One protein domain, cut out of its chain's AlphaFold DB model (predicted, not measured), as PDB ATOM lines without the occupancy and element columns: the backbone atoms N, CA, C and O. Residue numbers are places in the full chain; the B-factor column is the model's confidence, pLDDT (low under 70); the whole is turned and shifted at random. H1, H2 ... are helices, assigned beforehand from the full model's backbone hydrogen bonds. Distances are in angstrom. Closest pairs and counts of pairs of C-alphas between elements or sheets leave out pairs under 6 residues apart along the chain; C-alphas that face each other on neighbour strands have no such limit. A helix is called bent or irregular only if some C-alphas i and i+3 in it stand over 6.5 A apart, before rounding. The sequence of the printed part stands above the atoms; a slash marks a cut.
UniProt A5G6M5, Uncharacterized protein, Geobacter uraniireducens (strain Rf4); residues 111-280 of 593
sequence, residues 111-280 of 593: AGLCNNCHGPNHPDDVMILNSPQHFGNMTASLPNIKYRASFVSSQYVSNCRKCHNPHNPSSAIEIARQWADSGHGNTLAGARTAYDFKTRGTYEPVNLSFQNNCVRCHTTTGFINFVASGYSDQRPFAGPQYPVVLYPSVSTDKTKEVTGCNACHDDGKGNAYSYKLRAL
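Overview. This is residues 111 to 280 of the 593 residues of an uncharacterized protein of Geobacter uraniireducens (strain Rf4) (UniProt A5G6M5). This compact body has little regular structure: seven helices are set among loops, several of them long, with H5, H6 and H7 clustered and H1 to H4 scattered, each touching no other helix. It is all helix, H1 to H7 holding 44 of 170 printed residues. The radius of gyration of the C-alphas is 15.9 A, the spans 47 by 40 by 31 A.

Along the chain. H1 is residues 113 to 116, C-alpha 113 at (28.361, -61.905, 64.866). H2 is 126 to 130, H3 169 to 181, H4 190 to 194, H5 215 to 218, H6 220 to 228 and H7 261 to 264, C-alpha 264 at (43.597, -43.422, 54.082). H3, 18.5 A long, is irregular: C-alphas 171 and 174 are 7.7 A apart.

Arrangement. H6 touches H7, the closest C-alphas, of Thr 220 and Ala 263, being 5.3 A apart. H5 and H6 touch only at the corner. H1 to H4 touch no helix. In H2, H4 and H6 every O i to N i+4 pair is within hydrogen-bond range, in H3 6 of 9.

Size, cuts and confidence. The links before H3, H5 and H7 are long. Residues 136 to 147 and 239 to 252 have pLDDT under 70.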
ATOM      1  N   ALA A 111      32.956 -64.924  62.181       79.06
ATOM      2  CA  ALA A 111      31.685 -65.589  62.477       79.06
ATOM      3  C   ALA A 111      30.454 -64.728  62.135       79.06
ATOM      4  O   ALA A 111      29.328 -65.187  62.289       79.06
ATOM      5  N   GLY A 112      30.650 -63.490  61.658       79.75
ATOM      6  CA  GLY A 112      29.563 -62.602  61.259       79.75
ATOM      7  C   GLY A 112      28.682 -62.127  62.416       79.75
ATOM      8  O   GLY A 112      27.572 -61.677  62.158       79.75
ATOM      9  N   LEU A 113      29.158 -62.188  63.665       83.69
ATOM     10  CA  LEU A 113      28.361 -61.905  64.866       83.69
ATOM     11  C   LEU A 113      27.903 -60.439  64.938       83.69
ATOM     12  O   LEU A 113      26.834 -60.153  65.468       83.69
ATOM     13  N   CYS A 114      28.624 -59.516  64.290       84.50
ATOM     14  CA  CYS A 114      28.150 -58.144  64.066       84.50
ATOM     15  C   CYS A 114      26.807 -58.102  63.306       84.50
ATOM     16  O   CYS A 114      25.965 -57.252  63.593       84.50
ATOM     17  N   ASN A 115      26.593 -59.033  62.368       81.31
ATOM     18  CA  ASN A 115      25.397 -59.089  61.526       81.31
ATOM     19  C   ASN A 115      24.162 -59.643  62.258       81.31
ATOM     20  O   ASN A 115      23.076 -59.593  61.690       81.31
ATOM     21  N   ASN A 116      24.315 -60.149  63.489       82.62
ATOM     22  CA  ASN A 116      23.198 -60.545  64.354       82.62
ATOM     23  C   ASN A 116      22.454 -59.330  64.936       82.62
ATOM     24  O   ASN A 116      21.352 -59.484  65.451       82.62
ATOM     25  N   CYS A 117      23.091 -58.153  64.911       82.38
ATOM     26  CA  CYS A 117      22.577 -56.907  65.482       82.38
ATOM     27  C   CYS A 117      22.490 -55.790  64.431       82.38
ATOM     28  O   CYS A 117      21.556 -54.994  64.457       82.38
ATOM     29  N   HIS A 118      23.463 -55.727  63.513       85.38
ATOM     30  CA  HIS A 118      23.597 -54.650  62.535       85.38
ATOM     31  C   HIS A 118      23.523 -55.160  61.100       85.38
ATOM     32  O   HIS A 118      24.274 -56.050  60.709       85.38
ATOM     33  N   GLY A 119      22.684 -54.544  60.272       78.75
ATOM     34  CA  GLY A 119      22.578 -54.901  58.857       78.75
ATOM     35  C   GLY A 119      21.154 -55.227  58.403       78.75
ATOM     36  O   GLY A 119      20.205 -55.121  59.172       78.75
ATOM     37  N   PRO A 120      20.975 -55.591  57.120       70.25
ATOM     38  CA  PRO A 120      19.716 -55.457  56.372       70.25
ATOM     39  C   PRO A 120      18.510 -56.209  56.956       70.25
ATOM     40  O   PRO A 120      17.375 -55.874  56.619       70.25
ATOM     41  N   ASN A 121      18.753 -57.214  57.799       77.00
ATOM     42  CA  ASN A 121      17.729 -58.031  58.448       77.00
ATOM     43  C   ASN A 121      17.199 -57.407  59.755       77.00
ATOM     44  O   ASN A 121      16.216 -57.896  60.304       77.00
ATOM     45  N   HIS A 122      17.824 -56.324  60.225       80.56
ATOM     46  CA  HIS A 122      17.495 -55.588  61.443       80.56
ATOM     47  C   HIS A 122      17.065 -54.162  61.050       80.56
ATOM     48  O   HIS A 122      17.853 -53.229  61.167       80.56
ATOM     49  N   PRO A 123      15.845 -53.956  60.514       73.56
ATOM     50  CA  PRO A 123      15.412 -52.638  60.034       73.56
ATOM     51  C   PRO A 123      15.371 -51.572  61.141       73.56
ATOM     52  O   PRO A 123      15.535 -50.392  60.843       73.56
ATOM     53  N   ASP A 124      15.211 -52.000  62.397       78.44
ATOM     54  CA  ASP A 124      15.206 -51.155  63.594       78.44
ATOM     55  C   ASP A 124      16.617 -50.907  64.177       78.44
ATOM     56  O   ASP A 124      16.762 -50.232  65.197       78.44
ATOM     57  N   ASP A 125      17.678 -51.422  63.537       79.19
ATOM     58  CA  ASP A 125      19.071 -51.108  63.875       79.19
ATOM     59  C   ASP A 125      19.309 -49.596  63.778       79.19
ATOM     60  O   ASP A 125      19.096 -48.974  62.733       79.19
ATOM     61  N   VAL A 126      19.824 -49.003  64.856       73.75
ATOM     62  CA  VAL A 126      20.162 -47.577  64.944       73.75
ATOM     63  C   VAL A 126      21.083 -47.111  63.806       73.75
ATOM     64  O   VAL A 126      20.978 -45.960  63.371       73.75
ATOM     65  N   MET A 127      21.946 -47.989  63.279       75.94
ATOM     66  CA  MET A 127      22.806 -47.692  62.129       75.94
ATOM     67  C   MET A 127      22.022 -47.650  60.812       75.94
ATOM     68  O   MET A 127      22.310 -46.797  59.974       75.94
ATOM     69  N   ILE A 128      21.003 -48.498  60.634       77.06
ATOM     70  CA  ILE A 128      20.106 -48.461  59.467       77.06
ATOM     71  C   ILE A 128      19.137 -47.291  59.549       77.06
ATOM     72  O   ILE A 128      19.000 -46.571  58.564       77.06
ATOM     73  N   LEU A 129      18.507 -47.064  60.703       76.44
ATOM     74  CA  LEU A 129      17.547 -45.976  60.897       76.44
ATOM     75  C   LEU A 129      18.184 -44.605  60.624       76.44
ATOM     76  O   LEU A 129      17.609 -43.787  59.908       76.44
ATOM     77  N   ASN A 130      19.394 -44.368  61.145       75.50
ATOM     78  CA  ASN A 130      20.089 -43.085  60.990       75.50
ATOM     79  C   ASN A 130      21.004 -43.018  59.755       75.50
ATOM     80  O   ASN A 130      21.337 -41.924  59.299       75.50
ATOM     81  N   SER A 131      21.429 -44.156  59.201       76.50
ATOM     82  CA  SER A 131      22.272 -44.208  58.001       76.50
ATOM     83  C   SER A 131      21.901 -45.384  57.078       76.50
ATOM     84  O   SER A 131      22.695 -46.309  56.892       76.50
ATOM     85  N   PRO A 132      20.741 -45.336  56.383       73.56
ATOM     86  CA  PRO A 132      20.310 -46.411  55.476       73.56
ATOM     87  C   PRO A 132      21.317 -46.733  54.358       73.56
ATOM     88  O   PRO A 132      21.298 -47.807  53.760       73.56
ATOM     89  N   GLN A 133      22.203 -45.780  54.059       75.56
ATOM     90  CA  GLN A 133      23.251 -45.889  53.049       75.56
ATOM     91  C   GLN A 133      24.469 -46.687  53.541       75.56
ATOM     92  O   GLN A 133      25.246 -47.163  52.718       75.56
ATOM     93  N   HIS A 134      24.640 -46.881  54.854       84.12
ATOM     94  CA  HIS A 134      25.758 -47.641  55.416       84.12
ATOM     95  C   HIS A 134      25.783 -49.074  54.868       84.12
ATOM     96  O   HIS A 134      26.791 -49.512  54.312       84.12
ATOM     97  N   PHE A 135      24.623 -49.730  54.882       79.19
ATOM     98  CA  PHE A 135      24.379 -51.047  54.286       79.19
ATOM     99  C   PHE A 135      23.633 -50.958  52.940       79.19
ATOM    100  O   PHE A 135      22.904 -51.878  52.553       79.19
ATOM    101  N   GLY A 136      23.784 -49.829  52.236       65.50
ATOM    102  CA  GLY A 136      23.030 -49.502  51.028       65.50
ATOM    103  C   GLY A 136      23.021 -50.645  50.012       65.50
ATOM    104  O   GLY A 136      24.064 -51.121  49.569       65.50
ATOM    105  N   ASN A 137      21.819 -51.081  49.626       62.22
ATOM    106  CA  ASN A 137      21.600 -52.150  48.652       62.22
ATOM    107  C   ASN A 137      22.073 -53.566  49.088       62.22
ATOM    108  O   ASN A 137      22.189 -54.459  48.248       62.22
ATOM    109  N   MET A 138      22.248 -53.826  50.390       51.88
ATOM    110  CA  MET A 138      22.028 -55.181  50.930       51.88
ATOM    111  C   MET A 138      20.538 -55.466  51.206       51.88
ATOM    112  O   MET A 138      20.133 -56.621  51.292       51.88
ATOM    113  N   THR A 139      19.700 -54.428  51.273       42.22
ATOM    114  CA  THR A 139      18.236 -54.525  51.348       42.22
ATOM    115  C   THR A 139      17.598 -54.475  49.954       42.22
ATOM    116  O   THR A 139      17.653 -53.458  49.263       42.22
ATOM    117  N   ALA A 140      16.920 -55.551  49.547       41.53
ATOM    118  CA  ALA A 140      16.075 -55.562  48.344       41.53
ATOM    119  C   ALA A 140      14.677 -54.933  48.570       41.53
ATOM    120  O   ALA A 140      13.879 -54.847  47.639       41.53
ATOM    121  N   SER A 141      14.366 -54.525  49.805       38.62
ATOM    122  CA  SER A 141      13.009 -54.289  50.315       38.62
ATOM    123  C   SER A 141      12.489 -52.847  50.232       38.62
ATOM    124  O   SER A 141      11.297 -52.633  50.438       38.62
ATOM    125  N   LEU A 142      13.326 -51.849  49.923       41.22
ATOM    126  CA  LEU A 142      12.899 -50.441  49.858       41.22
ATOM    127  C   LEU A 142      12.670 -49.982  48.395       41.22
ATOM    128  O   LEU A 142      13.627 -49.948  47.616       41.22
ATOM    129  N   PRO A 143      11.447 -49.558  47.998       41.31
ATOM    130  CA  PRO A 143      11.082 -49.336  46.586       41.31
ATOM    131  C   PRO A 143      11.907 -48.310  45.782       41.31
ATOM    132  O   PRO A 143      11.852 -48.325  44.556       41.31
ATOM    133  N   ASN A 144      12.673 -47.427  46.439       45.81
ATOM    134  CA  ASN A 144      13.360 -46.277  45.820       45.81
ATOM    135  C   ASN A 144      14.901 -46.255  46.008       45.81
ATOM    136  O   ASN A 144      15.540 -45.208  45.837       45.81
ATOM    137  N   ILE A 145      15.530 -47.388  46.363       50.03
ATOM    138  CA  ILE A 145      16.994 -47.477  46.595       50.03
ATOM    139  C   ILE A 145      17.754 -48.418  45.646       50.03
ATOM    140  O   ILE A 145      18.886 -48.797  45.940       50.03
ATOM    141  N   LYS A 146      17.164 -48.764  44.496       53.97
ATOM    142  CA  LYS A 146      17.743 -49.660  43.479       53.97
ATOM    143  C   LYS A 146      19.191 -49.265  43.122       53.97
ATOM    144  O   LYS A 146      19.412 -48.336  42.349       53.97
ATOM    145  N   TYR A 147      20.163 -49.993  43.679       64.94
ATOM    146  CA  TYR A 147      21.609 -49.838  43.473       64.94
ATOM    147  C   TYR A 147      22.190 -48.468  43.885       64.94
ATOM    148  O   TYR A 147      22.775 -47.756  43.060       64.94
ATOM    149  N   ARG A 148      22.068 -48.094  45.167       72.62
ATOM    150  CA  ARG A 148      22.798 -46.953  45.765       72.62
ATOM    151  C   ARG A 148      24.211 -47.322  46.228       72.62
ATOM    152  O   ARG A 148      24.505 -48.493  46.442       72.62
ATOM    153  N   ALA A 149      25.068 -46.307  46.354       84.12
ATOM    154  CA  ALA A 149      26.411 -46.429  46.914       84.12
ATOM    155  C   ALA A 149      26.378 -46.688  48.427       84.12
ATOM    156  O   ALA A 149      25.506 -46.152  49.112       84.12
ATOM    157  N   SER A 150      27.313 -47.500  48.927       84.88
ATOM    158  CA  SER A 150      27.327 -47.992  50.306       84.88
ATOM    159  C   SER A 150      28.717 -48.008  50.934       84.88
ATOM    160  O   SER A 150      29.722 -48.233  50.253       84.88
ATOM    161  N   PHE A 151      28.757 -47.790  52.253       86.19
ATOM    162  CA  PHE A 151      29.980 -47.886  53.060       86.19
ATOM    163  C   PHE A 151      30.420 -49.341  53.234       86.19
ATOM    164  O   PHE A 151      31.605 -49.647  53.121       86.19
ATOM    165  N   VAL A 152      29.457 -50.247  53.410       85.56
ATOM    166  CA  VAL A 152      29.679 -51.692  53.389       85.56
ATOM    167  C   VAL A 152      29.397 -52.214  51.976       85.56
ATOM    168  O   VAL A 152      28.248 -52.280  51.530       85.56
ATOM    169  N   SER A 153      30.464 -52.544  51.247       83.50
ATOM    170  CA  SER A 153      30.407 -53.319  49.999       83.50
ATOM    171  C   SER A 153      30.524 -54.819  50.292       83.50
ATOM    172  O   SER A 153      30.789 -55.206  51.430       83.50
ATOM    173  N   SER A 154      30.413 -55.675  49.272       80.12
ATOM    174  CA  SER A 154      30.718 -57.113  49.388       80.12
ATOM    175  C   SER A 154      32.104 -57.414  49.974       80.12
ATOM    176  O   SER A 154      32.270 -58.432  50.638       80.12
ATOM    177  N   GLN A 155      33.082 -56.523  49.770       83.00
ATOM    178  CA  GLN A 155      34.442 -56.640  50.307       83.00
ATOM    179  C   GLN A 155      34.505 -56.327  51.813       83.00
ATOM    180  O   GLN A 155      35.464 -56.703  52.483       83.00
ATOM    181  N   TYR A 156      33.487 -55.638  52.344       84.06
ATOM    182  CA  TYR A 156      33.392 -55.202  53.740       84.06
ATOM    183  C   TYR A 156      32.330 -55.947  54.561       84.06
ATOM    184  O   TYR A 156      32.297 -55.790  55.784       84.06
ATOM    185  N   VAL A 157      31.498 -56.790  53.934       78.56
ATOM    186  CA  VAL A 157      30.628 -57.733  54.659       78.56
ATOM    187  C   VAL A 157      31.503 -58.605  55.555       78.56
ATOM    188  O   VAL A 157      32.510 -59.154  55.101       78.56
ATOM    189  N   SER A 158      31.147 -58.688  56.841       78.81
ATOM    190  CA  SER A 158      31.930 -59.412  57.851       78.81
ATOM    191  C   SER A 158      33.411 -58.988  57.900       78.81
ATOM    192  O   SER A 158      34.289 -59.802  58.160       78.81
ATOM    193  N   ASN A 159      33.692 -57.707  57.623       84.44
ATOM    194  CA  ASN A 159      35.014 -57.071  57.701       84.44
ATOM    195  C   ASN A 159      34.912 -55.666  58.347       84.44
ATOM    196  O   ASN A 159      35.578 -54.706  57.950       84.44
ATOM    197  N   CYS A 160      34.031 -55.521  59.342       85.19
ATOM    198  CA  CYS A 160      33.698 -54.253  59.999       85.19
ATOM    199  C   CYS A 160      34.914 -53.561  60.647       85.19
ATOM    200  O   CYS A 160      34.979 -52.327  60.688       85.19
ATOM    201  N   ARG A 161      35.917 -54.331  61.099       85.00
ATOM    202  CA  ARG A 161      37.151 -53.829  61.731       85.00
ATOM    203  C   ARG A 161      38.100 -53.154  60.741       85.00
ATOM    204  O   ARG A 161      39.068 -52.517  61.149       85.00
ATOM    205  N   LYS A 162      37.807 -53.198  59.438       86.69
ATOM    206  CA  LYS A 162      38.470 -52.326  58.460       86.69
ATOM    207  C   LYS A 162      38.181 -50.847  58.730       86.69
ATOM    208  O   LYS A 162      39.063 -50.035  58.482       86.69
ATOM    209  N   CYS A 163      37.028 -50.509  59.318       86.38
ATOM    210  CA  CYS A 163      36.648 -49.130  59.649       86.38
ATOM    211  C   CYS A 163      36.459 -48.881  61.156       86.38
ATOM    212  O   CYS A 163      36.890 -47.843  61.650       86.38
ATOM    213  N   HIS A 164      35.845 -49.813  61.888       88.31
ATOM    214  CA  HIS A 164      35.406 -49.597  63.272       88.31
ATOM    215  C   HIS A 164      36.325 -50.259  64.300       88.31
ATOM    216  O   HIS A 164      36.784 -51.384  64.106       88.31
ATOM    217  N   ASN A 165      36.527 -49.598  65.443       90.38
ATOM    218  CA  ASN A 165      37.036 -50.267  66.635       90.38
ATOM    219  C   ASN A 165      35.922 -51.184  67.183       90.38
ATOM    220  O   ASN A 165      34.862 -50.662  67.527       90.38
ATOM    221  N   PRO A 166      36.117 -52.513  67.270       86.31
ATOM    222  CA  PRO A 166      35.062 -53.430  67.706       86.31
ATOM    223  C   PRO A 166      34.706 -53.265  69.189       86.31
ATOM    224  O   PRO A 166      33.570 -53.537  69.566       86.31
ATOM    225  N   HIS A 167      35.642 -52.798  70.023       89.75
ATOM    226  CA  HIS A 167      35.388 -52.571  71.446       89.75
ATOM    227  C   HIS A 167      34.892 -51.151  71.727       89.75
ATOM    228  O   HIS A 167      34.174 -50.958  72.693       89.75
ATOM    229  N   ASN A 168      35.208 -50.159  70.887       90.50
ATOM    230  CA  ASN A 168      34.647 -48.808  71.009       90.50
ATOM    231  C   ASN A 168      34.208 -48.227  69.650       90.50
ATOM    232  O   ASN A 168      34.856 -47.304  69.135       90.50
ATOM    233  N   PRO A 169      33.099 -48.722  69.064       82.38
ATOM    234  CA  PRO A 169      32.559 -48.190  67.810       82.38
ATOM    235  C   PRO A 169      32.160 -46.709  67.911       82.38
ATOM    236  O   PRO A 169      32.193 -45.993  66.910       82.38
ATOM    237  N   SER A 170      31.827 -46.235  69.115       84.44
ATOM    238  CA  SER A 170      31.304 -44.891  69.370       84.44
ATOM    239  C   SER A 170      32.361 -43.793  69.257       84.44
ATOM    240  O   SER A 170      32.058 -42.701  68.779       84.44
ATOM    241  N   SER A 171      33.614 -44.097  69.615       82.94
ATOM    242  CA  SER A 171      34.751 -43.160  69.541       82.94
ATOM    243  C   SER A 171      35.003 -42.562  68.148       82.94
ATOM    244  O   SER A 171      35.599 -41.494  68.040       82.94
ATOM    245  N   ALA A 172      34.537 -43.230  67.088       85.12
ATOM    246  CA  ALA A 172      34.737 -42.828  65.698       85.12
ATOM    247  C   ALA A 172      33.510 -42.153  65.053       85.12
ATOM    248  O   ALA A 172      33.604 -41.732  63.903       85.12
ATOM    249  N   ILE A 173      32.360 -42.048  65.741       85.38
ATOM    250  CA  ILE A 173      31.089 -41.615  65.118       85.38
ATOM    251  C   ILE A 173      31.189 -40.213  64.508       85.38
ATOM    252  O   ILE A 173      30.736 -40.004  63.386       85.38
ATOM    253  N   GLU A 174      31.800 -39.264  65.214       88.38
ATOM    254  CA  GLU A 174      31.929 -37.885  64.732       88.38
ATOM    255  C   GLU A 174      32.852 -37.794  63.504       88.38
ATOM    256  O   GLU A 174      32.498 -37.199  62.490       88.38
ATOM    257  N   ILE A 175      33.982 -38.506  63.535       90.12
ATOM    258  CA  ILE A 175      34.894 -38.652  62.390       90.12
ATOM    259  C   ILE A 175      34.174 -39.285  61.188       90.12
ATOM    260  O   ILE A 175      34.327 -38.824  60.056       90.12
ATOM    261  N   ALA A 176      33.359 -40.318  61.425       88.56
ATOM    262  CA  ALA A 176      32.593 -40.997  60.386       88.56
ATOM    263  C   ALA A 176      31.498 -40.103  59.778       88.56
ATOM    264  O   ALA A 176      31.265 -40.190  58.573       88.56
ATOM    265  N   ARG A 177      30.864 -39.225  60.572       88.00
ATOM    266  CA  ARG A 177      29.899 -38.217  60.093       88.00
ATOM    267  C   ARG A 177      30.573 -37.171  59.216       88.00
ATOM    268  O   ARG A 177      30.216 -37.068  58.050       88.00
ATOM    269  N   GLN A 178      31.618 -36.510  59.719       91.12
ATOM    270  CA  GLN A 178      32.416 -35.546  58.946       91.12
ATOM    271  C   GLN A 178      32.877 -36.134  57.607       91.12
ATOM    272  O   GLN A 178      32.774 -35.495  56.560       91.12
ATOM    273  N   TRP A 179      33.343 -37.385  57.632       91.50
ATOM    274  CA  TRP A 179      33.758 -38.098  56.433       91.50
ATOM    275  C   TRP A 179      32.586 -38.419  55.482       91.50
ATOM    276  O   TRP A 179      32.737 -38.250  54.267       91.50
ATOM    277  N   ALA A 180      31.427 -38.845  56.000       87.69
ATOM    278  CA  ALA A 180      30.221 -39.141  55.220       87.69
ATOM    279  C   ALA A 180      29.594 -37.891  54.579       87.69
ATOM    280  O   ALA A 180      29.131 -37.964  53.438       87.69
ATOM    281  N   ASP A 181      29.629 -36.758  55.284       85.44
ATOM    282  CA  ASP A 181      29.161 -35.454  54.804       85.44
ATOM    283  C   ASP A 181      30.150 -34.824  53.805       85.44
ATOM    284  O   ASP A 181      29.753 -34.067  52.914       85.44
ATOM    285  N   SER A 182      31.438 -35.192  53.875       87.19
ATOM    286  CA  SER A 182      32.429 -34.809  52.866       87.19
ATOM    287  C   SER A 182      32.108 -35.391  51.480       87.19
ATOM    288  O   SER A 182      31.516 -36.465  51.329       87.19
ATOM    289  N   GLY A 183      32.622 -34.749  50.427       82.44
ATOM    290  CA  GLY A 183      32.517 -35.260  49.053       82.44
ATOM    291  C   GLY A 183      33.124 -36.659  48.838       82.44
ATOM    292  O   GLY A 183      32.782 -37.329  47.862       82.44
ATOM    293  N   HIS A 184      33.987 -37.133  49.746       87.38
ATOM    294  CA  HIS A 184      34.545 -38.483  49.687       87.38
ATOM    295  C   HIS A 184      33.519 -39.544  50.098       87.38
ATOM    296  O   HIS A 184      33.388 -40.549  49.393       87.38
ATOM    297  N   GLY A 185      32.787 -39.316  51.192       86.62
ATOM    298  CA  GLY A 185      31.810 -40.257  51.740       86.62
ATOM    299  C   GLY A 185      30.381 -40.075  51.227       86.62
ATOM    300  O   GLY A 185      29.595 -41.014  51.304       86.62
ATOM    301  N   ASN A 186      30.037 -38.936  50.624       85.44
ATOM    302  CA  ASN A 186      28.667 -38.660  50.189       85.44
ATOM    303  C   ASN A 186      28.148 -39.671  49.135       85.44
ATOM    304  O   ASN A 186      28.369 -39.531  47.930       85.44
ATOM    305  N   THR A 187      27.389 -40.673  49.590       85.19
ATOM    306  CA  THR A 187      26.790 -41.751  48.774       85.19
ATOM    307  C   THR A 187      25.694 -41.276  47.814       85.19
ATOM    308  O   THR A 187      25.311 -42.014  46.903       85.19
ATOM    309  N   LEU A 188      25.192 -40.050  47.996       80.88
ATOM    310  CA  LEU A 188      24.177 -39.410  47.157       80.88
ATOM    311  C   LEU A 188      24.777 -38.524  46.053       80.88
ATOM    312  O   LEU A 188      24.043 -38.098  45.161       80.88
ATOM    313  N   ALA A 189      26.093 -38.285  46.062       80.31
ATOM    314  CA  ALA A 189      26.775 -37.517  45.024       80.31
ATOM    315  C   ALA A 189      26.492 -38.094  43.623       80.31
ATOM    316  O   ALA A 189      26.582 -39.306  43.405       80.31
ATOM    317  N   GLY A 190      26.187 -37.224  42.651       77.12
ATOM    318  CA  GLY A 190      25.647 -37.619  41.339       77.12
ATOM    319  C   GLY A 190      26.470 -38.670  40.581       77.12
ATOM    320  O   GLY A 190      25.913 -39.536  39.914       77.12
ATOM    321  N   ALA A 191      27.797 -38.662  40.729       80.75
ATOM    322  CA  ALA A 191      28.665 -39.676  40.131       80.75
ATOM    323  C   ALA A 191      28.519 -41.066  40.790       80.75
ATOM    324  O   ALA A 191      28.563 -42.081  40.096       80.75
ATOM    325  N   ARG A 192      28.321 -41.123  42.117       81.69
ATOM    326  CA  ARG A 192      28.147 -42.365  42.895       81.69
ATOM    327  C   ARG A 192      26.743 -42.963  42.738       81.69
ATOM    328  O   ARG A 192      26.579 -44.179  42.803       81.69
ATOM    329  N   THR A 193      25.733 -42.138  42.460       79.19
ATOM    330  CA  THR A 193      24.396 -42.627  42.088       79.19
ATOM    331  C   THR A 193      24.367 -43.120  40.635       79.19
ATOM    332  O   THR A 193      23.894 -44.231  40.388       79.19
ATOM    333  N   ALA A 194      24.961 -42.376  39.693       80.38
ATOM    334  CA  ALA A 194      24.968 -42.712  38.265       80.38
ATOM    335  C   ALA A 194      25.793 -43.958  37.888       80.38
ATOM    336  O   ALA A 194      25.459 -44.632  36.911       80.38
ATOM    337  N   TYR A 195      26.861 -44.286  38.625       81.25
ATOM    338  CA  TYR A 195      27.812 -45.332  38.228       81.25
ATOM    339  C   TYR A 195      28.087 -46.360  39.330       81.25
ATOM    340  O   TYR A 195      28.118 -46.037  40.511       81.25
ATOM    341  N   ASP A 196      28.330 -47.612  38.931       83.56
ATOM    342  CA  ASP A 196      29.061 -48.580  39.756       83.56
ATOM    343  C   ASP A 196      30.541 -48.534  39.359       83.56
ATOM    344  O   ASP A 196      30.924 -48.961  38.266       83.56
ATOM    345  N   PHE A 197      31.377 -47.983  40.235       88.12
ATOM    346  CA  PHE A 197      32.797 -47.803  39.962       88.12
ATOM    347  C   PHE A 197      33.621 -49.091  40.055       88.12
ATOM    348  O   PHE A 197      34.684 -49.145  39.435       88.12
ATOM    349  N   LYS A 198      33.120 -50.150  40.709       86.94
ATOM    350  CA  LYS A 198      33.803 -51.457  40.800       86.94
ATOM    351  C   LYS A 198      33.963 -52.133  39.436       86.94
ATOM    352  O   LYS A 198      34.873 -52.933  39.240       86.94
ATOM    353  N   THR A 199      33.081 -51.796  38.491       83.19
ATOM    354  CA  THR A 199      33.109 -52.259  37.089       83.19
ATOM    355  C   THR A 199      33.976 -51.381  36.178       83.19
ATOM    356  O   THR A 199      34.278 -51.760  35.049       83.19
ATOM    357  N   ARG A 200      34.400 -50.195  36.643       86.50
ATOM    358  CA  ARG A 200      35.055 -49.151  35.832       86.50
ATOM    359  C   ARG A 200      36.572 -49.138  36.014       86.50
ATOM    360  O   ARG A 200      37.177 -48.095  36.278       86.50
ATOM    361  N   GLY A 201      37.147 -50.323  35.863       88.88
ATOM    362  CA  GLY A 201      38.581 -50.571  35.780       88.88
ATOM    363  C   GLY A 201      38.964 -51.194  34.439       88.88
ATOM    364  O   GLY A 201      38.178 -51.201  33.490       88.88
ATOM    365  N   THR A 202      40.164 -51.760  34.375       87.31
ATOM    366  CA  THR A 202      40.689 -52.477  33.207       87.31
ATOM    367  C   THR A 202      41.731 -53.506  33.641       87.31
ATOM    368  O   THR A 202      42.433 -53.295  34.627       87.31
ATOM    369  N   TYR A 203      41.797 -54.640  32.940       88.62
ATOM    370  CA  TYR A 203      42.743 -55.721  33.244       88.62
ATOM    371  C   TYR A 203      44.167 -55.447  32.744       88.62
ATOM    372  O   TYR A 203      45.109 -56.067  33.227       88.62
ATOM    373  N   GLU A 204      44.318 -54.485  31.834       89.50
ATOM    374  CA  GLU A 204      45.614 -53.995  31.373       89.50
ATOM    375  C   GLU A 204      46.256 -53.060  32.415       89.50
ATOM    376  O   GLU A 204      45.567 -52.173  32.948       89.50
ATOM    377  N   PRO A 205      47.573 -53.174  32.674       90.69
ATOM    378  CA  PRO A 205      48.268 -52.277  33.590       90.69
ATOM    379  C   PRO A 205      48.201 -50.830  33.082       90.69
ATOM    380  O   PRO A 205      48.141 -50.561  31.876       90.69
ATOM    381  N   VAL A 206      48.200 -49.862  34.003       90.81
ATOM    382  CA  VAL A 206      47.903 -48.456  33.664       90.81
ATOM    383  C   VAL A 206      48.875 -47.820  32.674       90.81
ATOM    384  O   VAL A 206      48.496 -46.886  31.980       90.81
ATOM    385  N   ASN A 207      50.104 -48.321  32.554       90.38
ATOM    386  CA  ASN A 207      51.066 -47.832  31.569       90.38
ATOM    387  C   ASN A 207      50.725 -48.263  30.128       90.38
ATOM    388  O   ASN A 207      51.140 -47.580  29.194       90.38
ATOM    389  N   LEU A 208      49.938 -49.329  29.941       90.06
ATOM    390  CA  LEU A 208      49.496 -49.830  28.632       90.06
ATOM    391  C   LEU A 208      48.041 -49.471  28.303       90.06
ATOM    392  O   LEU A 208      47.691 -49.344  27.129       90.06
ATOM    393  N   SER A 209      47.187 -49.299  29.315       87.38
ATOM    394  CA  SER A 209      45.750 -49.117  29.093       87.38
ATOM    395  C   SER A 209      45.349 -47.689  28.710       87.38
ATOM    396  O   SER A 209      45.866 -46.706  29.238       87.38
ATOM    397  N   PHE A 210      44.337 -47.595  27.847       86.06
ATOM    398  CA  PHE A 210      43.621 -46.362  27.485       86.06
ATOM    399  C   PHE A 210      42.160 -46.371  27.981       86.06
ATOM    400  O   PHE A 210      41.357 -45.533  27.576       86.06
ATOM    401  N   GLN A 211      41.784 -47.381  28.775       81.19
ATOM    402  CA  GLN A 211      40.403 -47.651  29.181       81.19
ATOM    403  C   GLN A 211      40.013 -46.895  30.469       81.19
ATOM    404  O   GLN A 211      40.719 -46.009  30.953       81.19
ATOM    405  N   ASN A 212      38.852 -47.236  31.035       82.00
ATOM    406  CA  ASN A 212      38.402 -46.688  32.310       82.00
ATOM    407  C   ASN A 212      39.354 -47.081  33.449       82.00
ATOM    408  O   ASN A 212      39.620 -48.254  33.680       82.00
ATOM    409  N   ASN A 213      39.800 -46.074  34.193       88.94
ATOM    410  CA  ASN A 213      40.636 -46.195  35.386       88.94
ATOM    411  C   ASN A 213      39.956 -45.585  36.623       88.94
ATOM    412  O   ASN A 213      40.615 -45.153  37.564       88.94
ATOM    413  N   CYS A 214      38.623 -45.516  36.617       92.12
ATOM    414  CA  CYS A 214      37.826 -44.853  37.646       92.12
ATOM    415  C   CYS A 214      37.906 -45.574  39.001       92.12
ATOM    416  O   CYS A 214      37.848 -44.932  40.050       92.12
ATOM    417  N   VAL A 215      38.056 -46.903  38.977       92.06
ATOM    418  CA  VAL A 215      38.083 -47.753  40.176       92.06
ATOM    419  C   VAL A 215      39.171 -47.328  41.177       92.06
ATOM    420  O   VAL A 215      38.918 -47.358  42.381       92.06
ATOM    421  N   ARG A 216      40.318 -46.826  40.682       93.69
ATOM    422  CA  ARG A 216      41.474 -46.383  41.487       93.69
ATOM    423  C   ARG A 216      41.198 -45.160  42.370       93.69
ATOM    424  O   ARG A 216      41.894 -44.969  43.357       93.69
ATOM    425  N   CYS A 217      40.217 -44.329  42.002       93.44
ATOM    426  CA  CYS A 217      39.885 -43.097  42.727       93.44
ATOM    427  C   CYS A 217      38.571 -43.212  43.517       93.44
ATOM    428  O   CYS A 217      38.427 -42.611  44.578       93.44
ATOM    429  N   HIS A 218      37.587 -43.949  42.989       93.12
ATOM    430  CA  HIS A 218      36.216 -43.914  43.510       93.12
ATOM    431  C   HIS A 218      35.848 -45.065  44.457       93.12
ATOM    432  O   HIS A 218      34.797 -44.983  45.095       93.12
ATOM    433  N   THR A 219      36.677 -46.106  44.567       92.88
ATOM    434  CA  THR A 219      36.446 -47.264  45.453       92.88
ATOM    435  C   THR A 219      37.675 -47.516  46.322       92.88
ATOM    436  O   THR A 219      38.796 -47.222  45.903       92.88
ATOM    437  N   THR A 220      37.483 -48.076  47.514       94.25
ATOM    438  CA  THR A 220      38.589 -48.372  48.440       94.25
ATOM    439  C   THR A 220      39.481 -49.492  47.922       94.25
ATOM    440  O   THR A 220      40.701 -49.357  47.904       94.25
ATOM    441  N   THR A 221      38.875 -50.572  47.442       93.88
ATOM    442  CA  THR A 221      39.555 -51.759  46.919       93.88
ATOM    443  C   THR A 221      40.378 -51.410  45.680       93.88
ATOM    444  O   THR A 221      41.551 -51.770  45.590       93.88
ATOM    445  N   GLY A 222      39.817 -50.621  44.757       94.94
ATOM    446  CA  GLY A 222      40.549 -50.133  43.587       94.94
ATOM    447  C   GLY A 222      41.705 -49.200  43.939       94.94
ATOM    448  O   GLY A 222      42.773 -49.314  43.340       94.94
ATOM    449  N   PHE A 223      41.522 -48.308  44.919       96.44
ATOM    450  CA  PHE A 223      42.599 -47.457  45.428       96.44
ATOM    451  C   PHE A 223      43.732 -48.286  46.043       96.44
ATOM    452  O   PHE A 223      44.890 -48.101  45.672       96.44
ATOM    453  N   ILE A 224      43.410 -49.234  46.932       95.94
ATOM    454  CA  ILE A 224      44.399 -50.097  47.596       95.94
ATOM    455  C   ILE A 224      45.178 -50.918  46.561       95.94
ATOM    456  O   ILE A 224      46.408 -50.912  46.603       95.94
ATOM    457  N   ASN A 225      44.500 -51.543  45.593       95.69
ATOM    458  CA  ASN A 225      45.157 -52.284  44.510       95.69
ATOM    459  C   ASN A 225      46.111 -51.383  43.708       95.69
ATOM    460  O   ASN A 225      47.256 -51.762  43.449       95.69
ATOM    461  N   PHE A 226      45.679 -50.167  43.362       96.56
ATOM    462  CA  PHE A 226      46.492 -49.210  42.612       96.56
ATOM    463  C   PHE A 226      47.751 -48.791  43.368       96.56
ATOM    464  O   PHE A 226      48.848 -48.876  42.818       96.56
ATOM    465  N   VAL A 227      47.635 -48.394  44.635       96.44
ATOM    466  CA  VAL A 227      48.796 -47.907  45.393       96.44
ATOM    467  C   VAL A 227      49.730 -49.040  45.838       96.44
ATOM    468  O   VAL A 227      50.947 -48.883  45.761       96.44
ATOM    469  N   ALA A 228      49.199 -50.211  46.214       95.31
ATOM    470  CA  ALA A 228      50.003 -51.370  46.623       95.31
ATOM    471  C   ALA A 228      50.791 -52.001  45.458       95.31
ATOM    472  O   ALA A 228      51.852 -52.581  45.667       95.31
ATOM    473  N   SER A 229      50.306 -51.851  44.222       95.44
ATOM    474  CA  SER A 229      50.969 -52.330  42.999       95.44
ATOM    475  C   SER A 229      51.972 -51.330  42.396       95.44
ATOM    476  O   SER A 229      52.361 -51.464  41.232       95.44
ATOM    477  N   GLY A 230      52.370 -50.291  43.139       94.69
ATOM    478  CA  GLY A 230      53.274 -49.251  42.638       94.69
ATOM    479  C   GLY A 230      52.653 -48.400  41.524       94.69
ATOM    480  O   GLY A 230      53.335 -48.045  40.556       94.69
ATOM    481  N   TYR A 231      51.359 -48.093  41.656       95.56
ATOM    482  CA  TYR A 231      50.555 -47.326  40.700       95.56
ATOM    483  C   TYR A 231      50.388 -48.030  39.348       95.56
ATOM    484  O   TYR A 231      50.549 -47.396  38.304       95.56
ATOM    485  N   SER A 232      50.095 -49.340  39.344       93.75
ATOM    486  CA  SER A 232      49.955 -50.125  38.103       93.75
ATOM    487  C   SER A 232      48.606 -50.832  37.927       93.75
ATOM    488  O   SER A 232      48.059 -50.814  36.821       93.75
ATOM    489  N   ASP A 233      48.051 -51.404  38.995       94.19
ATOM    490  CA  ASP A 233      46.801 -52.162  38.984       94.19
ATOM    491  C   ASP A 233      45.575 -51.249  39.097       94.19
ATOM    492  O   ASP A 233      45.489 -50.349  39.924       94.19
ATOM    493  N   GLN A 234      44.600 -51.494  38.240       92.25
ATOM    494  CA  GLN A 234      43.342 -50.761  38.162       92.25
ATOM    495  C   GLN A 234      42.220 -51.704  37.715       92.25
ATOM    496  O   GLN A 234      41.282 -51.297  37.023       92.25
ATOM    497  N   ARG A 235      42.343 -52.986  38.081       91.38
ATOM    498  CA  ARG A 235      41.393 -54.040  37.734       91.38
ATOM    499  C   ARG A 235      40.006 -53.778  38.324       91.38
ATOM    500  O   ARG A 235      39.897 -53.347  39.475       91.38
ATOM    501  N   PRO A 236      38.930 -54.044  37.561       88.06
ATOM    502  CA  PRO A 236      37.599 -54.113  38.136       88.06
ATOM    503  C   PRO A 236      37.519 -55.349  39.045       88.06
ATOM    504  O   PRO A 236      38.156 -56.366  38.777       88.06
ATOM    505  N   PHE A 237      36.717 -55.278  40.106       84.50
ATOM    506  CA  PHE A 237      36.596 -56.359  41.101       84.50
ATOM    507  C   PHE A 237      35.151 -56.828  41.317       84.50
ATOM    508  O   PHE A 237      34.862 -57.565  42.252       84.50
ATOM    509  N   ALA A 238      34.239 -56.467  40.407       72.50
ATOM    510  CA  ALA A 238      32.865 -56.977  40.400       72.50
ATOM    511  C   ALA A 238      32.756 -58.485  40.058       72.50
ATOM    512  O   ALA A 238      31.667 -59.045  40.155       72.50
ATOM    513  N   GLY A 239      33.855 -59.129  39.633       56.62
ATOM    514  CA  GLY A 239      33.959 -60.563  39.332       56.62
ATOM    515  C   GLY A 239      34.624 -60.865  37.973       56.62
ATOM    516  O   GLY A 239      34.601 -60.016  37.078       56.62
ATOM    517  N   PRO A 240      35.179 -62.077  37.770       44.62
ATOM    518  CA  PRO A 240      35.970 -62.437  36.581       44.62
ATOM    519  C   PRO A 240      35.168 -62.514  35.267       44.62
ATOM    520  O   PRO A 240      35.751 -62.656  34.196       44.62
ATOM    521  N   GLN A 241      33.838 -62.425  35.336       45.81
ATOM    522  CA  GLN A 241      32.917 -62.500  34.195       45.81
ATOM    523  C   GLN A 241      32.270 -61.149  33.860       45.81
ATOM    524  O   GLN A 241      31.353 -61.093  33.044       45.81
ATOM    525  N   TYR A 242      32.749 -60.056  34.461       51.91
ATOM    526  CA  TYR A 242      32.375 -58.702  34.061       51.91
ATOM    527  C   TYR A 242      33.416 -58.183  33.074       51.91
ATOM    528  O   TYR A 242      34.451 -57.656  33.501       51.91
ATOM    529  N   PRO A 243      33.189 -58.341  31.752       45.38
ATOM    530  CA  PRO A 243      34.000 -57.637  30.778       45.38
ATOM    531  C   PRO A 243      33.868 -56.131  31.042       45.38
ATOM    532  O   PRO A 243      32.850 -55.670  31.566       45.38
ATOM    533  N   VAL A 244      34.904 -55.367  30.686       49.75
ATOM    534  CA  VAL A 244      34.967 -53.904  30.855       49.75
ATOM    535  C   VAL A 244      33.939 -53.250  29.928       49.75
ATOM    536  O   VAL A 244      34.257 -52.799  28.829       49.75
ATOM    537  N   VAL A 245      32.668 -53.288  30.327       43.06
ATOM    538  CA  VAL A 245      31.541 -53.092  29.418       43.06
ATOM    539  C   VAL A 245      30.563 -52.068  29.960       43.06
ATOM    540  O   VAL A 245      30.167 -52.048  31.125       43.06
ATOM    541  N   LEU A 246      30.207 -51.208  29.011       46.50
ATOM    542  CA  LEU A 246      29.068 -50.314  28.973       46.50
ATOM    543  C   LEU A 246      27.866 -50.842  29.767       46.50
ATOM    544  O   LEU A 246      27.515 -52.018  29.737       46.50
ATOM    545  N   TYR A 247      27.202 -49.917  30.444       41.16
ATOM    546  CA  TYR A 247      25.917 -50.151  31.090       41.16
ATOM    547  C   TYR A 247      24.932 -50.806  30.088       41.16
ATOM    548  O   TYR A 247      24.836 -50.284  28.975       41.16
ATOM    549  N   PRO A 248      24.207 -51.895  30.429       49.34
ATOM    550  CA  PRO A 248      23.958 -52.431  31.768       49.34
ATOM    551  C   PRO A 248      24.436 -53.893  31.946       49.34
ATOM    552  O   PRO A 248      23.667 -54.829  31.729       49.34
ATOM    553  N   SER A 249      25.669 -54.125  32.415       49.19
ATOM    554  CA  SER A 249      26.047 -55.464  32.901       49.19
ATOM    555  C   SER A 249      25.516 -55.693  34.325       49.19
ATOM    556  O   SER A 249      25.569 -54.814  35.186       49.19
ATOM    557  N   VAL A 250      24.946 -56.873  34.581       52.59
ATOM    558  CA  VAL A 250      24.354 -57.219  35.881       52.59
ATOM    559  C   VAL A 250      25.365 -57.948  36.761       52.59
ATOM    560  O   VAL A 250      25.440 -59.175  36.736       52.59
ATOM    561  N   SER A 251      26.103 -57.195  37.587       58.53
ATOM    562  CA  SER A 251      26.872 -57.784  38.696       58.53
ATOM    563  C   SER A 251      25.970 -58.654  39.579       58.53
ATOM    564  O   SER A 251      24.822 -58.273  39.811       58.53
ATOM    565  N   THR A 252      26.426 -59.815  40.046       64.44
ATOM    566  CA  THR A 252      25.748 -60.541  41.139       64.44
ATOM    567  C   THR A 252      25.910 -59.772  42.449       64.44
ATOM    568  O   THR A 252      24.946 -59.595  43.189       64.44
ATOM    569  N   ASP A 253      27.095 -59.202  42.664       72.88
ATOM    570  CA  ASP A 253      27.385 -58.242  43.721       72.88
ATOM    571  C   ASP A 253      26.843 -56.843  43.377       72.88
ATOM    572  O   ASP A 253      27.515 -55.977  42.807       72.88
ATOM    573  N   LYS A 254      25.599 -56.607  43.791       72.94
ATOM    574  CA  LYS A 254      24.877 -55.350  43.578       72.94
ATOM    575  C   LYS A 254      25.344 -54.174  44.451       72.94
ATOM    576  O   LYS A 254      24.796 -53.079  44.301       72.94
ATOM    577  N   THR A 255      26.271 -54.365  45.394       77.62
ATOM    578  CA  THR A 255      26.763 -53.253  46.235       77.62
ATOM    579  C   THR A 255      27.478 -52.205  45.375       77.62
ATOM    580  O   THR A 255      27.943 -52.518  44.283       77.62
ATOM    581  N   LYS A 256      27.611 -50.961  45.834       83.62
ATOM    582  CA  LYS A 256      28.388 -49.933  45.122       83.62
ATOM    583  C   LYS A 256      29.375 -49.308  46.093       83.62
ATOM    584  O   LYS A 256      29.048 -48.368  46.809       83.62
ATOM    585  N   GLU A 257      30.575 -49.868  46.115       87.81
ATOM    586  CA  GLU A 257      31.620 -49.460  47.044       87.81
ATOM    587  C   GLU A 257      32.002 -47.986  46.878       87.81
ATOM    588  O   GLU A 257      32.217 -47.503  45.760       87.81
ATOM    589  N   VAL A 258      32.144 -47.292  48.004       89.62
ATOM    590  CA  VAL A 258      32.779 -45.976  48.064       89.62
ATOM    591  C   VAL A 258      34.215 -46.061  48.587       89.62
ATOM    592  O   VAL A 258      34.697 -47.107  49.022       89.62
ATOM    593  N   THR A 259      34.932 -44.943  48.521       91.25
ATOM    594  CA  THR A 259      36.152 -44.747  49.315       91.25
ATOM    595  C   THR A 259      35.794 -44.928  50.798       91.25
ATOM    596  O   THR A 259      34.665 -44.647  51.166       91.25
ATOM    597  N   GLY A 260      36.698 -45.396  51.649       90.56
ATOM    598  CA  GLY A 260      36.407 -45.739  53.043       90.56
ATOM    599  C   GLY A 260      37.616 -45.487  53.932       90.56
ATOM    600  O   GLY A 260      38.692 -45.142  53.440       90.56
ATOM    601  N   CYS A 261      37.456 -45.652  55.246       91.75
ATOM    602  CA  CYS A 261      38.479 -45.258  56.221       91.75
ATOM    603  C   CYS A 261      39.837 -45.931  55.948       91.75
ATOM    604  O   CYS A 261      40.882 -45.285  56.019       91.75
ATOM    605  N   ASN A 262      39.832 -47.205  55.544       92.94
ATOM    606  CA  ASN A 262      41.041 -47.971  55.240       92.94
ATOM    607  C   ASN A 262      41.687 -47.646  53.877       92.94
ATOM    608  O   ASN A 262      42.747 -48.188  53.563       92.94
ATOM    609  N   ALA A 263      41.112 -46.746  53.069       94.44
ATOM    610  CA  ALA A 263      41.855 -46.125  51.971       94.44
ATOM    611  C   ALA A 263      43.002 -45.275  52.548       94.44
ATOM    612  O   ALA A 263      44.164 -45.470  52.196       94.44
ATOM    613  N   CYS A 264      42.671 -44.391  53.495       95.38
ATOM    614  CA  CYS A 264      43.597 -43.422  54.082       95.38
ATOM    615  C   CYS A 264      44.367 -43.960  55.294       95.38
ATOM    616  O   CYS A 264      45.494 -43.527  55.529       95.38
ATOM    617  N   HIS A 265      43.788 -44.892  56.055       94.56
ATOM    618  CA  HIS A 265      44.381 -45.421  57.285       94.56
ATOM    619  C   HIS A 265      44.726 -46.912  57.168       94.56
ATOM    620  O   HIS A 265      43.979 -47.691  56.581       94.56
ATOM    621  N   ASP A 266      45.865 -47.321  57.721       93.50
ATOM    622  CA  ASP A 266      46.294 -48.718  57.765       93.50
ATOM    623  C   ASP A 266      47.277 -48.958  58.923       93.50
ATOM    624  O   ASP A 266      48.354 -48.357  58.990       93.50
ATOM    625  N   ASP A 267      46.937 -49.882  59.823       89.69
ATOM    626  CA  ASP A 267      47.843 -50.383  60.861       89.69
ATOM    627  C   ASP A 267      49.015 -51.217  60.291       89.69
ATOM    628  O   ASP A 267      50.069 -51.330  60.925       89.69
ATOM    629  N   GLY A 268      48.873 -51.722  59.064       89.25
ATOM    630  CA  GLY A 268      49.712 -52.726  58.401       89.25
ATOM    631  C   GLY A 268      48.980 -54.061  58.186       89.25
ATOM    632  O   GLY A 268      49.553 -54.988  57.620       89.25
ATOM    633  N   LYS A 269      47.727 -54.171  58.650       86.94
ATOM    634  CA  LYS A 269      46.831 -55.337  58.533       86.94
ATOM    635  C   LYS A 269      45.508 -54.953  57.838       86.94
ATOM    636  O   LYS A 269      44.558 -55.743  57.786       86.94
ATOM    637  N   GLY A 270      45.433 -53.740  57.291       86.38
ATOM    638  CA  GLY A 270      44.278 -53.156  56.620       86.38
ATOM    639  C   GLY A 270      43.251 -52.508  57.551       86.38
ATOM    640  O   GLY A 270      42.147 -52.243  57.083       86.38
ATOM    641  N   ASN A 271      43.548 -52.291  58.839       88.69
ATOM    642  CA  ASN A 271      42.582 -51.738  59.797       88.69
ATOM    643  C   ASN A 271      42.743 -50.216  59.947       88.69
ATOM    644  O   ASN A 271      43.833 -49.733  60.265       88.69
ATOM    645  N   ALA A 272      41.650 -49.460  59.789       90.19
ATOM    646  CA  ALA A 272      41.679 -47.999  59.877       90.19
ATOM    647  C   ALA A 272      41.643 -47.434  61.305       90.19
ATOM    648  O   ALA A 272      42.144 -46.337  61.531       90.19
ATOM    649  N   TYR A 273      41.072 -48.157  62.274       88.06
ATOM    650  CA  TYR A 273      40.764 -47.625  63.614       88.06
ATOM    651  C   TYR A 273      41.982 -47.418  64.541       88.06
ATOM    652  O   TYR A 273      41.822 -46.989  65.680       88.06
ATOM    653  N   SER A 274      43.202 -47.666  64.050       86.00
ATOM    654  CA  SER A 274      44.439 -47.129  64.649       86.00
ATOM    655  C   SER A 274      44.639 -45.637  64.361       86.00
ATOM    656  O   SER A 274      45.517 -45.007  64.943       86.00
ATOM    657  N   TYR A 275      43.909 -45.095  63.379       88.31
ATOM    658  CA  TYR A 275      44.126 -43.797  62.737       88.31
ATOM    659  C   TYR A 275      45.524 -43.603  62.115       88.31
ATOM    660  O   TYR A 275      45.813 -42.538  61.562       88.31
ATOM    661  N   LYS A 276      46.385 -44.631  62.105       92.69
ATOM    662  CA  LYS A 276      47.688 -44.606  61.430       92.69
ATOM    663  C   LYS A 276      47.472 -44.409  59.933       92.69
ATOM    664  O   LYS A 276      46.736 -45.167  59.314       92.69
ATOM    665  N   LEU A 277      48.100 -43.392  59.347       94.69
ATOM    666  CA  LEU A 277      47.984 -43.120  57.913       94.69
ATOM    667  C   LEU A 277      48.690 -44.205  57.089       94.69
ATOM    668  O   LEU A 277      49.784 -44.655  57.443       94.69
ATOM    669  N   ARG A 278      48.077 -44.589  55.966       95.12
ATOM    670  CA  ARG A 278      48.646 -45.508  54.979       95.12
ATOM    671  C   ARG A 278      49.933 -44.907  54.405       95.12
ATOM    672  O   ARG A 278      49.896 -43.889  53.721       95.12
ATOM    673  N   ALA A 279      51.068 -45.554  54.654       93.81
ATOM    674  CA  ALA A 279      52.340 -45.147  54.067       93.81
ATOM    675  C   ALA A 279      52.346 -45.443  52.559       93.81
ATOM    676  O   ALA A 279      52.141 -46.590  52.164       93.81
ATOM    677  N   LEU A 280      52.587 -44.418  51.736       95.75
ATOM    678  CA  LEU A 280      52.694 -44.517  50.279       95.75
ATOM    679  C   LEU A 280      54.018 -43.907  49.793       95.75
ATOM    680  O   LEU A 280      54.429 -42.881  50.341       95.75
TER     681      LEU A 280